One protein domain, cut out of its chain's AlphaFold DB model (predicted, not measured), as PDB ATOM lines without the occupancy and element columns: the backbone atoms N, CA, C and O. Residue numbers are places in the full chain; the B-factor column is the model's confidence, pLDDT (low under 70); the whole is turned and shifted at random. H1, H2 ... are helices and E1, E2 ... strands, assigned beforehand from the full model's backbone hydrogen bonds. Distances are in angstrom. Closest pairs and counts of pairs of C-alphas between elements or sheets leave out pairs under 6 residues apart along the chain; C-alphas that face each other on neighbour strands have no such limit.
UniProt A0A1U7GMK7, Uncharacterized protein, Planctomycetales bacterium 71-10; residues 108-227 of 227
ATOM      1  N   ARG A 108     140.734-164.570 296.917       90.50
ATOM      2  CA  ARG A 108     141.735-163.823 297.694       90.50
ATOM      3  C   ARG A 108     142.212-164.685 298.851       90.50
ATOM      4  O   ARG A 108     141.391-165.068 299.683       90.50
ATOM      5  N   TRP A 109     143.512-164.946 298.922       91.12
ATOM      6  CA  TRP A 109     144.116-165.726 299.999       91.12
ATOM      7  C   TRP A 109     145.131-164.888 300.771       91.12
ATOM      8  O   TRP A 109     146.118-164.439 300.184       91.12
ATOM      9  N   PRO A 110     144.917-164.657 302.075       92.12
ATOM     10  CA  PRO A 110     145.932-164.033 302.908       92.12
ATOM     11  C   PRO A 110     147.114-164.996 303.086       92.12
ATOM     12  O   PRO A 110     146.932-166.145 303.490       92.12
ATOM     13  N   LEU A 111     148.329-164.524 302.814       93.19
ATOM     14  CA  LEU A 111     149.563-165.266 303.086       93.19
ATOM     15  C   LEU A 111     150.014-164.946 304.515       93.19
ATOM     16  O   LEU A 111     150.941-164.165 304.738       93.19
ATOM     17  N   SER A 112     149.289-165.493 305.490       92.25
ATOM     18  CA  SER A 112     149.514-165.220 306.911       92.25
ATOM     19  C   SER A 112     150.931-165.607 307.331       92.25
ATOM     20  O   SER A 112     151.375-166.732 307.104       92.25
ATOM     21  N   ILE A 113     151.648-164.674 307.952       91.38
ATOM     22  CA  ILE A 113     152.935-164.945 308.594       91.38
ATOM     23  C   ILE A 113     152.632-165.403 310.030       91.38
ATOM     24  O   ILE A 113     151.965-164.660 310.752       91.38
ATOM     25  N   PRO A 114     153.049-166.611 310.448       90.81
ATOM     26  CA  PRO A 114     152.737-167.112 311.783       90.81
ATOM     27  C   PRO A 114     153.437-166.285 312.871       90.81
ATOM     28  O   PRO A 114     154.540-165.782 312.673       90.81
ATOM     29  N   ASP A 115     152.826-166.173 314.051       89.88
ATOM     30  CA  ASP A 115     153.444-165.517 315.217       89.88
ATOM     31  C   ASP A 115     154.297-166.503 316.041       89.88
ATOM     32  O   ASP A 115     154.229-166.593 317.270       89.88
ATOM     33  N   ASP A 116     155.100-167.298 315.343       90.81
ATOM     34  CA  ASP A 116     156.097-168.189 315.925       90.81
ATOM     35  C   ASP A 116     157.519-167.651 315.677       90.81
ATOM     36  O   ASP A 116     157.717-166.547 315.166       90.81
ATOM     37  N   GLY A 117     158.544-168.394 316.111       88.19
ATOM     38  CA  GLY A 117     159.940-167.976 315.942       88.19
ATOM     39  C   GLY A 117     160.330-167.757 314.476       88.19
ATOM     40  O   GLY A 117     160.993-166.767 314.158       88.19
ATOM     41  N   THR A 118     159.875-168.644 313.591       88.00
ATOM     42  CA  THR A 118     160.143-168.608 312.150       88.00
ATOM     43  C   THR A 118     159.433-167.434 311.488       88.00
ATOM     44  O   THR A 118     160.068-166.633 310.798       88.00
ATOM     45  N   GLY A 119     158.129-167.286 311.716       90.56
ATOM     46  CA  GLY A 119     157.341-166.220 311.115       90.56
ATOM     47  C   GLY A 119     157.764-164.839 311.609       90.56
ATOM     48  O   GLY A 119     157.907-163.926 310.795       90.56
ATOM     49  N   ARG A 120     158.117-164.687 312.894       92.38
ATOM     50  CA  ARG A 120     158.715-163.437 313.397       92.38
ATOM     51  C   ARG A 120     160.056-163.125 312.734       92.38
ATOM     52  O   ARG A 120     160.295-161.975 312.373       92.38
ATOM     53  N   ALA A 121     160.923-164.118 312.529       92.69
ATOM     54  CA  ALA A 121     162.196-163.916 311.833       92.69
ATOM     55  C   ALA A 121     161.996-163.509 310.360       92.69
ATOM     56  O   ALA A 121     162.703-162.626 309.858       92.69
ATOM     57  N   LEU A 122     161.007-164.102 309.685       94.62
ATOM     58  CA  LEU A 122     160.620-163.740 308.325       94.62
ATOM     59  C   LEU A 122     160.078-162.309 308.256       94.62
ATOM     60  O   LEU A 122     160.587-161.510 307.469       94.62
ATOM     61  N   ALA A 123     159.097-161.968 309.097       94.75
ATOM     62  CA  ALA A 123     158.522-160.625 309.173       94.75
ATOM     63  C   ALA A 123     159.611-159.577 309.415       94.75
ATOM     64  O   ALA A 123     159.674-158.576 308.703       94.75
ATOM     65  N   ARG A 124     160.542-159.866 310.335       95.31
ATOM     66  CA  ARG A 124     161.687-159.000 310.621       95.31
ATOM     67  C   ARG A 124     162.579-158.788 309.405       95.31
ATOM     68  O   ARG A 124     163.017-157.674 309.142       95.31
ATOM     69  N   THR A 125     162.844-159.857 308.660       95.56
ATOM     70  CA  THR A 125     163.681-159.807 307.454       95.56
ATOM     71  C   THR A 125     163.011-158.997 306.344       95.56
ATOM     72  O   THR A 125     163.679-158.192 305.697       95.56
ATOM     73  N   ILE A 126     161.697-159.163 306.149       95.94
ATOM     74  CA  ILE A 126     160.914-158.363 305.195       95.94
ATOM     75  C   ILE A 126     160.913-156.889 305.618       95.94
ATOM     76  O   ILE A 126     161.207-156.022 304.796       95.94
ATOM     77  N   GLY A 127     160.628-156.604 306.891       96.62
ATOM     78  CA  GLY A 127     160.617-155.254 307.449       96.62
ATOM     79  C   GLY A 127     161.952-154.529 307.261       96.62
ATOM     80  O   GLY A 127     161.999-153.415 306.736       96.62
ATOM     81  N   GLU A 128     163.054-155.191 307.609       96.81
ATOM     82  CA  GLU A 128     164.403-154.643 307.461       96.81
ATOM     83  C   GLU A 128     164.742-154.346 305.991       96.81
ATOM     84  O   GLU A 128     165.116-153.221 305.659       96.81
ATOM     85  N   ARG A 129     164.561-155.316 305.085       96.69
ATOM     86  CA  ARG A 129     164.960-155.169 303.672       96.69
ATOM     87  C   ARG A 129     164.062-154.213 302.893       96.69
ATOM     88  O   ARG A 129     164.536-153.286 302.241       96.69
ATOM     89  N   CYS A 130     162.749-154.412 302.964       96.94
ATOM     90  CA  CYS A 130     161.797-153.677 302.133       96.94
ATOM     91  C   CYS A 130     161.439-152.297 302.702       96.94
ATOM     92  O   CYS A 130     161.019-151.422 301.938       96.94
ATOM     93  N   TYR A 131     161.612-152.086 304.013       96.94
ATOM     94  CA  TYR A 131     161.154-150.873 304.699       96.94
ATOM     95  C   TYR A 131     162.222-150.197 305.565       96.94
ATOM     96  O   TYR A 131     162.046-149.037 305.932       96.94
ATOM     97  N   GLY A 132     163.343-150.859 305.869       96.88
ATOM     98  CA  GLY A 132     164.341-150.342 306.812       96.88
ATOM     99  C   GLY A 132     163.849-150.299 308.259       96.88
ATOM    100  O   GLY A 132     164.443-149.595 309.070       96.88
ATOM    101  N   ASN A 133     162.748-150.992 308.561       96.88
ATOM    102  CA  ASN A 133     162.197-151.110 309.901       96.88
ATOM    103  C   ASN A 133     161.842-152.582 310.172       96.88
ATOM    104  O   ASN A 133     160.861-153.074 309.608       96.88
ATOM    105  N   PRO A 134     162.582-153.281 311.049       95.19
ATOM    106  CA  PRO A 134     162.363-154.696 311.338       95.19
ATOM    107  C   PRO A 134     161.001-154.988 311.987       95.19
ATOM    108  O   PRO A 134     160.542-156.123 311.950       95.19
ATOM    109  N   GLU A 135     160.340-153.988 312.569       95.38
ATOM    110  CA  GLU A 135     159.021-154.130 313.202       95.38
ATOM    111  C   GLU A 135     157.870-153.723 312.269       95.38
ATOM    112  O   GLU A 135     156.713-153.648 312.687       95.38
ATOM    113  N   GLN A 136     158.161-153.440 310.996       95.62
ATOM    114  CA  GLN A 136     157.137-153.072 310.029       95.62
ATOM    115  C   GLN A 136     156.140-154.221 309.825       95.62
ATOM    116  O   GLN A 136     156.470-155.264 309.261       95.62
ATOM    117  N   ALA A 137     154.885-153.991 310.214       93.06
ATOM    118  CA  ALA A 137     153.790-154.898 309.902       93.06
ATOM    119  C   ALA A 137     153.487-154.871 308.396       93.06
ATOM    120  O   ALA A 137     153.374-153.793 307.800       93.06
ATOM    121  N   VAL A 138     153.337-156.057 307.803       94.19
ATOM    122  CA  VAL A 138     153.026-156.249 306.382       94.19
ATOM    123  C   VAL A 138     151.888-157.248 306.210       94.19
ATOM    124  O   VAL A 138     151.822-158.265 306.895       94.19
ATOM    125  N   THR A 139     151.011-156.961 305.258       96.06
ATOM    126  CA  THR A 139     149.918-157.826 304.826       96.06
ATOM    127  C   THR A 139     150.186-158.267 303.396       96.06
ATOM    128  O   THR A 139     150.412-157.436 302.513       96.06
ATOM    129  N   LEU A 140     150.137-159.577 303.172       96.31
ATOM    130  CA  LEU A 140     150.366-160.220 301.883       96.31
ATOM    131  C   LEU A 140     149.084-160.933 301.462       96.31
ATOM    132  O   LEU A 140     148.560-161.750 302.218       96.31
ATOM    133  N   THR A 141     148.563-160.620 300.279       95.81
ATOM    134  CA  THR A 141     147.330-161.231 299.761       95.81
ATOM    135  C   THR A 141     147.553-161.721 298.341       95.81
ATOM    136  O   THR A 141     147.913-160.939 297.468       95.81
ATOM    137  N   LEU A 142     147.315-163.005 298.090       95.06
ATOM    138  CA  LEU A 142     147.318-163.564 296.746       95.06
ATOM    139  C   LEU A 142     145.920-163.433 296.139       95.06
ATOM    140  O   LEU A 142     144.941-163.939 296.686       95.06
ATOM    141  N   HIS A 143     145.823-162.738 295.016       93.19
ATOM    142  CA  HIS A 143     144.616-162.614 294.213       93.19
ATOM    143  C   HIS A 143     144.668-163.637 293.095       93.19
ATOM    144  O   HIS A 143     145.659-163.684 292.376       93.19
ATOM    145  N   VAL A 144     143.610-164.423 292.925       91.56
ATOM    146  CA  VAL A 144     143.515-165.395 291.834       91.56
ATOM    147  C   VAL A 144     142.267-165.134 291.010       91.56
ATOM    148  O   VAL A 144     141.151-165.119 291.529       91.56
ATOM    149  N   THR A 145     142.461-164.896 289.721       90.88
ATOM    150  CA  THR A 145     141.416-164.586 288.741       90.88
ATOM    151  C   THR A 145     141.377-165.655 287.659       90.88
ATOM    152  O   THR A 145     142.382-166.292 287.361       90.88
ATOM    153  N   GLN A 146     140.207-165.890 287.064       88.19
ATOM    154  CA  GLN A 146     140.122-166.742 285.877       88.19
ATOM    155  C   GLN A 146     140.768-166.024 284.691       88.19
ATOM    156  O   GLN A 146     140.550-164.828 284.504       88.19
ATOM    157  N   ALA A 147     141.564-166.751 283.908       86.94
ATOM    158  CA  ALA A 147     142.106-166.232 282.660       86.94
ATOM    159  C   ALA A 147     140.980-166.095 281.618       86.94
ATOM    160  O   ALA A 147     140.110-166.963 281.531       86.94
ATOM    161  N   GLU A 148     141.012-165.026 280.819       81.00
ATOM    162  CA  GLU A 148     139.960-164.719 279.835       81.00
ATOM    163  C   GLU A 148     139.872-165.754 278.701       81.00
ATOM    164  O   GLU A 148     138.799-165.958 278.139       81.00
ATOM    165  N   ASP A 149     140.953-166.495 278.440       76.69
ATOM    166  CA  ASP A 149     141.058-167.472 277.344       76.69
ATOM    167  C   ASP A 149     140.161-168.720 277.495       76.69
ATOM    168  O   ASP A 149     140.240-169.650 276.692       76.69
ATOM    169  N   GLY A 150     139.334-168.810 278.544       61.97
ATOM    170  CA  GLY A 150     138.336-169.877 278.720       61.97
ATOM    171  C   GLY A 150     138.901-171.288 278.953       61.97
ATOM    172  O   GLY A 150     138.144-172.225 279.197       61.97
ATOM    173  N   GLY A 151     140.225-171.459 278.937       73.88
ATOM    174  CA  GLY A 151     140.910-172.753 279.017       73.88
ATOM    175  C   GLY A 151     141.023-173.362 280.418       73.88
ATOM    176  O   GLY A 151     141.937-174.150 280.647       73.88
ATOM    177  N   GLY A 152     140.173-172.970 281.374       83.06
ATOM    178  CA  GLY A 152     140.261-173.460 282.756       83.06
ATOM    179  C   GLY A 152     141.580-173.092 283.446       83.06
ATOM    180  O   GLY A 152     142.055-173.829 284.307       83.06
ATOM    181  N   LYS A 153     142.192-171.974 283.043       89.00
ATOM    182  CA  LYS A 153     143.412-171.441 283.648       89.00
ATOM    183  C   LYS A 153     143.096-170.268 284.563       89.00
ATOM    184  O   LYS A 153     142.077-169.593 284.409       89.00
ATOM    185  N   VAL A 154     143.996-170.014 285.499       90.56
ATOM    186  CA  VAL A 154     143.920-168.896 286.433       90.56
ATOM    187  C   VAL A 154     145.193-168.062 286.370       90.56
ATOM    188  O   VAL A 154     146.276-168.584 286.113       90.56
ATOM    189  N   LEU A 155     145.055-166.766 286.610       92.56
ATOM    190  CA  LEU A 155     146.154-165.837 286.828       92.56
ATOM    191  C   LEU A 155     146.226-165.533 288.320       92.56
ATOM    192  O   LEU A 155     145.190-165.399 288.973       92.56
ATOM    193  N   ALA A 156     147.437-165.427 288.857       93.56
ATOM    194  CA  ALA A 156     147.648-165.006 290.232       93.56
ATOM    195  C   ALA A 156     148.444-163.699 290.282       93.56
ATOM    196  O   ALA A 156     149.349-163.483 289.478       93.56
ATOM    197  N   GLU A 157     148.127-162.847 291.250       96.19
ATOM    198  CA  GLU A 157     148.817-161.590 291.543       96.19
ATOM    199  C   GLU A 157     149.043-161.481 293.050       96.19
ATOM    200  O   GLU A 157     148.167-161.826 293.843       96.19
ATOM    201  N   LEU A 158     150.193-160.962 293.465       96.69
ATOM    202  CA  LEU A 158     150.484-160.698 294.869       96.69
ATOM    203  C   LEU A 158     150.227-159.225 295.188       96.69
ATOM    204  O   LEU A 158     150.873-158.346 294.621       96.69
ATOM    205  N   GLU A 159     149.343-158.955 296.140       97.12
ATOM    206  CA  GLU A 159     149.168-157.643 296.757       97.12
ATOM    207  C   GLU A 159     149.956-157.549 298.070       97.12
ATOM    208  O   GLU A 159     149.927-158.462 298.899       97.12
ATOM    209  N   VAL A 160     150.640-156.419 298.267       97.31
ATOM    210  CA  VAL A 160     151.439-156.109 299.459       97.31
ATOM    211  C   VAL A 160     150.998-154.767 300.037       97.31
ATOM    212  O   VAL A 160     150.955-153.758 299.321       97.31
ATOM    213  N   SER A 161     150.684-154.747 301.334       96.56
ATOM    214  CA  SER A 161     150.230-153.559 302.065       96.56
ATOM    215  C   SER A 161     150.892-153.460 303.449       96.56
ATOM    216  O   SER A 161     150.786-154.416 304.218       96.56
ATOM    217  N   PRO A 162     151.548-152.340 303.811       96.56
ATOM    218  CA  PRO A 162     151.857-151.188 302.957       96.56
ATOM    219  C   PRO A 162     152.835-151.568 301.829       96.56
ATOM    220  O   PRO A 162     153.522-152.584 301.944       96.56
ATOM    221  N   PRO A 163     152.937-150.797 300.732       95.81
ATOM    222  CA  PRO A 163     153.859-151.137 299.655       95.81
ATOM    223  C   PRO A 163     155.328-150.993 300.100       95.81
ATOM    224  O   PRO A 163     155.619-150.105 300.905       95.81
ATOM    225  N   PRO A 164     156.262-151.809 299.572       96.31
ATOM    226  CA  PRO A 164     157.694-151.673 299.844       96.31
ATOM    227  C   PRO A 164     158.215-150.276 299.494       96.31
ATOM    228  O   PRO A 164     157.768-149.690 298.509       96.31
ATOM    229  N   VAL A 165     159.171-149.757 300.269       96.94
ATOM    230  CA  VAL A 165     159.701-148.385 300.102       96.94
ATOM    231  C   VAL A 165     161.200-148.325 299.806       96.94
ATOM    232  O   VAL A 165     161.670-147.305 299.309       96.94
ATOM    233  N   ARG A 166     161.959-149.390 300.092       95.69
ATOM    234  CA  ARG A 166     163.410-149.464 299.837       95.69
ATOM    235  C   ARG A 166     163.755-150.454 298.735       95.69
ATOM    236  O   ARG A 166     164.353-150.078 297.735       95.69
ATOM    237  N   GLU A 167     163.358-151.706 298.927       95.88
ATOM    238  CA  GLU A 167     163.643-152.815 298.018       95.88
ATOM    239  C   GLU A 167     162.346-153.500 297.597       95.88
ATOM    240  O   GLU A 167     161.400-153.595 298.383       95.88
ATOM    241  N   GLN A 168     162.302-154.003 296.362       96.62
ATOM    242  CA  GLN A 168     161.174-154.802 295.888       96.62
ATOM    243  C   GLN A 168     161.031-156.088 296.711       96.62
ATOM    244  O   GLN A 168     162.020-156.748 297.036       96.62
ATOM    245  N   LEU A 169     159.792-156.468 297.019       97.06
ATOM    246  CA  LEU A 169     159.520-157.721 297.714       97.06
ATOM    247  C   LEU A 169     159.346-158.840 296.685       97.06
ATOM    248  O   LEU A 169     158.432-158.794 295.863       97.06
ATOM    249  N   VAL A 170     160.221-159.842 296.746       96.88
ATOM    250  CA  VAL A 170     160.156-161.042 295.905       96.88
ATOM    251  C   VAL A 170     159.715-162.217 296.766       96.88
ATOM    252  O   VAL A 170     160.395-162.547 297.732       96.88
ATOM    253  N   ILE A 171     158.598-162.855 296.424       96.25
ATOM    254  CA  ILE A 171     158.071-164.038 297.121       96.25
ATOM    255  C   ILE A 171     157.870-165.153 296.104       96.25
ATOM    256  O   ILE A 171     157.326-164.926 295.025       96.25
ATOM    257  N   THR A 172     158.277-166.370 296.447       96.31
ATOM    258  CA  THR A 172     157.952-167.557 295.649       96.31
ATOM    259  C   THR A 172     156.780-168.289 296.283       96.31
ATOM    260  O   THR A 172     156.828-168.607 297.466       96.31
ATOM    261  N   VAL A 173     155.741-168.584 295.508       95.25
ATOM    262  CA  VAL A 173     154.618-169.417 295.941       95.25
ATOM    263  C   VAL A 173     154.703-170.765 295.236       95.25
ATOM    264  O   VAL A 173     154.779-170.829 294.008       95.25
ATOM    265  N   GLU A 174     154.721-171.837 296.017       95.00
ATOM    266  CA  GLU A 174     154.517-173.208 295.555       95.00
ATOM    267  C   GLU A 174     153.031-173.539 295.701       95.00
ATOM    268  O   GLU A 174     152.493-173.495 296.803       95.00
ATOM    269  N   PHE A 175     152.358-173.816 294.589       93.12
ATOM    270  CA  PHE A 175     150.942-174.167 294.543       93.12
ATOM    271  C   PHE A 175     150.729-175.646 294.880       93.12
ATOM    272  O   PHE A 175     151.643-176.462 294.764       93.12
ATOM    273  N   SER A 176     149.496-176.014 295.232       90.06
ATOM    274  CA  SER A 176     149.125-177.396 295.580       90.06
ATOM    275  C   SER A 176     149.349-178.402 294.439       90.06
ATOM    276  O   SER A 176     149.522-179.594 294.684       90.06
ATOM    277  N   THR A 177     149.406-177.930 293.191       88.94
ATOM    278  CA  THR A 177     149.749-178.726 292.000       88.94
ATOM    279  C   THR A 177     151.249-179.007 291.863       88.94
ATOM    280  O   THR A 177     151.644-179.785 290.998       88.94
ATOM    281  N   GLY A 178     152.093-178.397 292.703       90.31
ATOM    282  CA  GLY A 178     153.556-178.447 292.624       90.31
ATOM    283  C   GLY A 178     154.170-177.352 291.744       90.31
ATOM    284  O   GLY A 178     155.392-177.202 291.721       90.31
ATOM    285  N   ASP A 179     153.347-176.562 291.049       91.81
ATOM    286  CA  ASP A 179     153.803-175.399 290.290       91.81
ATOM    287  C   ASP A 179     154.434-174.357 291.214       91.81
ATOM    288  O   ASP A 179     153.905-174.045 292.279       91.81
ATOM    289  N   ARG A 180     155.546-173.758 290.787       94.44
ATOM    290  CA  ARG A 180     156.181-172.646 291.504       94.44
ATOM    291  C   ARG A 180     156.060-171.379 290.672       94.44
ATOM    292  O   ARG A 180     156.309-171.408 289.464       94.44
ATOM    293  N   ARG A 181     155.667-170.272 291.300       94.69
ATOM    294  CA  ARG A 181     155.657-168.938 290.682       94.69
ATOM    295  C   ARG A 181     156.321-167.935 291.601       94.69
ATOM    296  O   ARG A 181     156.137-167.977 292.816       94.69
ATOM    297  N   THR A 182     157.071-167.021 291.010       95.75
ATOM    298  CA  THR A 182     157.725-165.931 291.727       95.75
ATOM    299  C   THR A 182     156.983-164.635 291.444       95.75
ATOM    300  O   THR A 182     156.716-164.298 290.293       95.75
ATOM    301  N   PHE A 183     156.642-163.919 292.507       96.75
ATOM    302  CA  PHE A 183     155.921-162.659 292.474       96.75
ATOM    303  C   PHE A 183     156.849-161.545 292.928       96.75
ATOM    304  O   PHE A 183     157.490-161.656 293.975       96.75
ATOM    305  N   THR A 184     156.875-160.461 292.162       97.31
ATOM    306  CA  THR A 184     157.683-159.280 292.466       97.31
ATOM    307  C   THR A 184     156.766-158.093 292.708       97.31
ATOM    308  O   THR A 184     156.133-157.576 291.787       97.31
ATOM    309  N   ALA A 185     156.696-157.649 293.956       96.00
ATOM    310  CA  ALA A 185     156.031-156.420 294.351       96.00
ATOM    311  C   ALA A 185     157.044-155.268 294.321       96.00
ATOM    312  O   ALA A 185     157.861-155.105 295.229       96.00
ATOM    313  N   ALA A 186     157.000-154.479 293.247       95.44
ATOM    314  CA  ALA A 186     157.899-153.348 293.053       95.44
ATOM    315  C   ALA A 186     157.628-152.205 294.047       95.44
ATOM    316  O   ALA A 186     156.487-151.994 294.483       95.44
ATOM    317  N   VAL A 187     158.681-151.431 294.337       96.38
ATOM    318  CA  VAL A 187     158.579-150.141 295.031       96.38
ATOM    319  C   VAL A 187     157.786-149.183 294.135       96.38
ATOM    320  O   VAL A 187     158.148-148.992 292.971       96.38
ATOM    321  N   PRO A 188     156.677-148.603 294.615       92.88
ATOM    322  CA  PRO A 188     155.844-147.756 293.786       92.88
ATOM    323  C   PRO A 188     156.498-146.391 293.550       92.88
ATOM    324  O   PRO A 188     157.089-145.807 294.450       92.88
ATOM    325  N   VAL A 189     156.325-145.851 292.341       92.81
ATOM    326  CA  VAL A 189     156.842-144.519 291.965       92.81
ATOM    327  C   VAL A 189     156.106-143.391 292.703       92.81
ATOM    328  O   VAL A 189     156.646-142.303 292.885       92.81
ATOM    329  N   SER A 190     154.873-143.642 293.150       88.81
ATOM    330  CA  SER A 190     154.055-142.696 293.908       88.81
ATOM    331  C   SER A 190     153.469-143.334 295.175       88.81
ATOM    332  O   SER A 190     153.229-144.546 295.201       88.81
ATOM    333  N   PRO A 191     153.211-142.543 296.238       87.81
ATOM    334  CA  PRO A 191     152.594-143.049 297.459       87.81
ATOM    335  C   PRO A 191     151.221-143.667 297.182       87.81
ATOM    336  O   PRO A 191     150.347-143.033 296.590       87.81
ATOM    337  N   ARG A 192     151.024-144.906 297.634       91.88
ATOM    338  CA  ARG A 192     149.763-145.647 297.513       91.88
ATOM    339  C   ARG A 192     149.562-146.571 298.717       91.88
ATOM    340  O   ARG A 192     150.547-146.925 299.358       91.88
ATOM    341  N   PRO A 193     148.320-146.959 299.050       91.25
ATOM    342  CA  PRO A 193     148.058-147.810 300.213       91.25
ATOM    343  C   PRO A 193     148.566-149.249 300.046       91.25
ATOM    344  O   PRO A 193     148.881-149.895 301.038       91.25
ATOM    345  N   SER A 194     148.673-149.750 298.812       94.62
ATOM    346  CA  SER A 194     149.187-151.087 298.502       94.62
ATOM    347  C   SER A 194     149.825-151.131 297.112       94.62
ATOM    348  O   SER A 194     149.621-150.237 296.286       94.62
ATOM    349  N   THR A 195     150.632-152.156 296.847       95.50
ATOM    350  CA  THR A 195     151.207-152.455 295.525       95.50
ATOM    351  C   THR A 195     150.788-153.857 295.102       95.50
ATOM    352  O   THR A 195     150.640-154.729 295.956       95.50
ATOM    353  N   ARG A 196     150.617-154.083 293.799       95.44
ATOM    354  CA  ARG A 196     150.409-155.418 293.232       95.44
ATOM    355  C   ARG A 196     151.563-155.791 292.321       95.44
ATOM    356  O   ARG A 196     152.099-154.923 291.628       95.44
ATOM    357  N   SER A 197     151.942-157.063 292.333       95.56
ATOM    358  CA  SER A 197     152.778-157.633 291.283       95.56
ATOM    359  C   SER A 197     152.014-157.655 289.959       95.56
ATOM    360  O   SER A 197     150.787-157.578 289.945       95.56
ATOM    361  N   GLY A 198     152.734-157.830 288.849       91.75
ATOM    362  CA  GLY A 198     152.091-158.278 287.616       91.75
ATOM    363  C   GLY A 198     151.477-159.679 287.783       91.75
ATOM    364  O   GLY A 198     151.856-160.399 288.722       91.75
ATOM    365  N   PRO A 199     150.553-160.070 286.888       90.75
ATOM    366  CA  PRO A 199     150.028-161.425 286.850       90.75
ATOM    367  C   PRO A 199     151.154-162.412 286.545       90.75
ATOM    368  O   PRO A 199     152.020-162.152 285.707       90.75
ATOM    369  N   CYS A 200     151.155-163.547 287.238       90.19
ATOM    370  CA  CYS A 200     152.072-164.633 286.926       90.19
ATOM    371  C   CYS A 200     151.670-165.347 285.629       90.19
ATOM    372  O   CYS A 200     150.568-165.167 285.107       90.19
ATOM    373  N   GLU A 201     152.541-166.236 285.152       90.31
ATOM    374  CA  GLU A 201     152.174-167.172 284.092       90.31
ATOM    375  C   GLU A 201     150.919-167.974 284.475       90.31
ATOM    376  O   GLU A 201     150.828-168.422 285.629       90.31
ATOM    377  N   PRO A 202     149.991-168.205 283.524       91.62
ATOM    378  CA  PRO A 202     148.765-168.948 283.773       91.62
ATOM    379  C   PRO A 202     149.004-170.298 284.458       91.62
ATOM    380  O   PRO A 202     149.896-171.067 284.088       91.62
ATOM    381  N   LEU A 203     148.162-170.597 285.440       90.69
ATOM    382  CA  LEU A 203     148.160-171.830 286.223       90.69
ATOM    383  C   LEU A 203     146.912-172.662 285.907       90.69
ATOM    384  O   LEU A 203     145.890-172.099 285.506       90.69
ATOM    385  N   PRO A 204     146.951-173.989 286.097       89.69
ATOM    386  CA  PRO A 204     145.745-174.813 286.046       89.69
ATOM    387  C   PRO A 204     144.750-174.385 287.140       89.69
ATOM    388  O   PRO A 204     145.158-174.030 288.246       89.69
ATOM    389  N   ALA A 205     143.440-174.421 286.871       87.94
ATOM    390  CA  ALA A 205     142.422-174.037 287.861       87.94
ATOM    391  C   ALA A 205     142.474-174.877 289.148       87.94
ATOM    392  O   ALA A 205     142.048-174.416 290.208       87.94
ATOM    393  N   GLU A 206     143.014-176.092 289.092       86.25
ATOM    394  CA  GLU A 206     143.263-176.946 290.253       86.25
ATOM    395  C   GLU A 206     144.230-176.304 291.255       86.25
ATOM    396  O   GLU A 206     144.037-176.474 292.459       86.25
ATOM    397  N   ALA A 207     145.198-175.507 290.786       85.12
ATOM    398  CA  ALA A 207     146.122-174.764 291.646       85.12
ATOM    399  C   ALA A 207     145.389-173.738 292.523       85.12
ATOM    400  O   ALA A 207     145.875-173.375 293.592       85.12
ATOM    401  N   ALA A 208     144.193-173.306 292.103       78.12
ATOM    402  CA  ALA A 208     143.373-172.362 292.845       78.12
ATOM    403  C   ALA A 208     142.465-172.992 293.910       78.12
ATOM    404  O   ALA A 208     141.619-172.309 294.483       78.12
ATOM    405  N   ARG A 209     142.595-174.298 294.164       80.00
ATOM    406  CA  ARG A 209     141.788-174.999 295.177       80.00
ATOM    407  C   ARG A 209     142.413-175.005 296.571       80.00
ATOM    408  O   ARG A 209     141.792-175.542 297.485       80.00
ATOM    409  N   ALA A 210     143.615-174.451 296.718       70.06
ATOM    410  CA  ALA A 210     144.328-174.415 297.987       70.06
ATOM    411  C   ALA A 210     143.542-173.648 299.061       70.06
ATOM    412  O   ALA A 210     142.889-172.641 298.767       70.06
ATOM    413  N   GLN A 211     143.606-174.139 300.298       69.75
ATOM    414  CA  GLN A 211     142.840-173.585 301.427       69.75
ATOM    415  C   GLN A 211     143.740-173.044 302.535       69.75
ATOM    416  O   GLN A 211     143.352-172.111 303.235       69.75
ATOM    417  N   GLU A 212     144.943-173.596 302.667       84.12
ATOM    418  CA  GLU A 212     145.902-173.240 303.706       84.12
ATOM    419  C   GLU A 212     147.313-173.204 303.119       84.12
ATOM    420  O   GLU A 212     147.578-173.713 302.027       84.12
ATOM    421  N   GLY A 213     148.247-172.583 303.831       88.69
ATOM    422  CA  GLY A 213     149.634-172.593 303.408       88.69
ATOM    423  C   GLY A 213     150.596-172.292 304.535       88.69
ATOM    424  O   GLY A 213     150.218-171.788 305.592       88.69
ATOM    425  N   VAL A 214     151.853-172.642 304.297       93.81
ATOM    426  CA  VAL A 214     152.934-172.534 305.273       93.81
ATOM    427  C   VAL A 214     154.133-171.838 304.651       93.81
ATOM    428  O   VAL A 214     154.483-172.073 303.493       93.81
ATOM    429  N   TRP A 215     154.784-170.982 305.429       94.00
ATOM    430  CA  TRP A 215     156.087-170.443 305.057       94.00
ATOM    431  C   TRP A 215     157.150-171.520 305.251       94.00
ATOM    432  O   TRP A 215     157.194-172.173 306.293       94.00
ATOM    433  N   LEU A 216     157.995-171.717 304.243       91.88
ATOM    434  CA  LEU A 216     159.122-172.635 304.338       91.88
ATOM    435  C   LEU A 216     160.325-171.912 304.953       91.88
ATOM    436  O   LEU A 216     160.657-170.792 304.560       91.88
ATOM    437  N   ASP A 217     160.993-172.573 305.896       84.00
ATOM    438  CA  ASP A 217     162.201-172.055 306.536       84.00
ATOM    439  C   ASP A 217     163.372-171.899 305.549       84.00
ATOM    440  O   ASP A 217     163.651-172.783 304.735       84.00
ATOM    441  N   GLY A 218     164.150-170.824 305.725       65.81
ATOM    442  CA  GLY A 218     165.582-170.849 305.408       65.81
ATOM    443  C   GLY A 218     166.049-170.240 304.083       65.81
ATOM    444  O   GLY A 218     167.138-170.599 303.637       65.81
ATOM    445  N   GLY A 219     165.313-169.312 303.461       81.44
ATOM    446  CA  GLY A 219     165.783-168.676 302.225       81.44
ATOM    447  C   GLY A 219     165.259-167.267 301.963       81.44
ATOM    448  O   GLY A 219     164.163-166.901 302.381       81.44
ATOM    449  N   TRP A 220     166.061-166.487 301.233       87.69
ATOM    450  CA  TRP A 220     165.616-165.293 300.520       87.69
ATOM    451  C   TRP A 220     165.831-165.529 299.015       87.69
ATOM    452  O   TRP A 220     166.964-165.830 298.634       87.69
ATOM    453  N   PRO A 221     164.802-165.408 298.157       93.06
ATOM    454  CA  PRO A 221     163.444-164.960 298.466       93.06
ATOM    455  C   PRO A 221     162.662-165.968 299.331       93.06
ATOM    456  O   PRO A 221     162.876-167.176 299.203       93.06
ATOM    457  N   PRO A 222     161.765-165.493 300.214       95.25
ATOM    458  CA  PRO A 222     160.930-166.363 301.028       95.25
ATOM    459  C   PRO A 222     159.974-167.186 300.162       95.25
ATOM    460  O   PRO A 222     159.497-166.734 299.113       95.25
ATOM    461  N   VAL A 223     159.695-168.407 300.621       96.00
ATOM    462  CA  VAL A 223     158.849-169.367 299.909       96.00
ATOM    463  C   VAL A 223     157.603-169.667 300.734       96.00
ATOM    464  O   VAL A 223     157.709-170.077 301.888       96.00
ATOM    465  N   PHE A 224     156.432-169.493 300.130       94.69
ATOM    466  CA  PHE A 224     155.145-169.877 300.698       94.69
ATOM    467  C   PHE A 224     154.606-171.100 299.962       94.69
ATOM    468  O   PHE A 224     154.529-171.099 298.736       94.69
ATOM    469  N   LYS A 225     154.229-172.146 300.689       94.12
ATOM    470  CA  LYS A 225     153.672-173.369 300.117       94.12
ATOM    471  C   LYS A 225     152.182-173.457 300.406       94.12
ATOM    472  O   LYS A 225     151.789-173.567 301.563       94.12
ATOM    473  N   LEU A 226     151.376-173.445 299.354       91.69
ATOM    474  CA  LEU A 226     149.940-173.692 299.384       91.69
ATOM    475  C   LEU A 226     149.664-175.202 299.404       91.69
ATOM    476  O   LEU A 226     150.304-175.965 298.676       91.69
ATOM    477  N   SER A 227     148.720-175.615 300.249       84.12
ATOM    478  CA  SER A 227     148.292-177.008 300.455       84.12
ATOM    479  C   SER A 227     146.824-177.203 300.087       84.12
ATOM    480  O   SER A 227     146.004-176.285 300.341       84.12
TER     481      SER A 227
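This is residues 108 to 227 of the 227 residues of an uncharacterized protein of Planctomycetales bacterium 71-10 (UniProt A0A1U7GMK7). Two small sheets, the four strands E5, E4, E7, E6 and the three strands E1, E2, E3, sit face to face as a sandwich with their strands crossed at 45 degrees, with helix H1 at one end and the short helix H2 toward the other. A long stretch without a named element, residues 186 to 204, runs back from E5 to H2, pairing briefly with E3 on the way. The printed part has 120 residues, with two named helices and seven named strands in the order E1 H1 E2 E3 E4 E5 H2 E6 E7; the class is mixed, helices and strands. The larger sheet is mixed, in the order E5 E4 E7 E6, and the smaller is antiparallel, in the order E1 E2 E3. The whole is compact, with a radius of gyration of the C-alphas of 14.2 A and spans of 43 by 34 by 19 A.

In the larger sheet, E5 is residues 180 to 185, 16.5 A long, E4 is 169 to 174, 16.4 A, E7 is 223 to 226, 9.9 A, and E6 is 213 to 216, 9.5 A. In the smaller, E1 is 108 to 110, 6.7 A, E2 is 139 to 146, 23.1 A, and E3 is 153 to 161, 26.6 A. H1 is residues 117 to 131, 20.5 A, and H2 is 205 to 209, 7.4 A. C-alpha 108 is at (141.735, -163.823, 297.694), C-alpha 117 at (159.940, -167.976, 315.942) and C-alpha 226 at (149.940, -173.692, 299.384).

E4 and E5 form an antiparallel hairpin, with N 173 and O 181 2.8 A apart. E4 and E7 are parallel, with N 224 and O 172 at 2.8 A. E6 and E7 form another hairpin, with N 216 and O 223 at 2.9 A. The sheets' facing parts are 9.5 A centre to centre; the closest C-alphas of E3 and E5, Leu 158 and Phe 183, are 6.3 A apart. E2 and E3 form a hairpin, with N 143 and O 157 at 2.8 A, and E1 is antiparallel to E2, with N 109 and O 142 at 2.8 A. H1 only grazes the larger sheet; its closest C-alpha pair with E4 is Cys 130 and Leu 169, 6.4 A. H2 is on the smaller sheet at a height over the sheet of 8.4 A, only just over E2, on which 3 of its 5 C-alphas fall. In H1 every O i to N i+4 pair is within hydrogen-bond range; in H2 0 of 1 is, against 2 of 2 O i to N i+3 pairs.

The two C-alphas farthest apart, those of Asn 133 and Gly 150, are 43.5 A apart. The printed part has no cut, and the link from E5 to H2 is long, 19 residues. Mean pLDDT of the printed part is 91.4; residues 150, 211 and 218 are under 70.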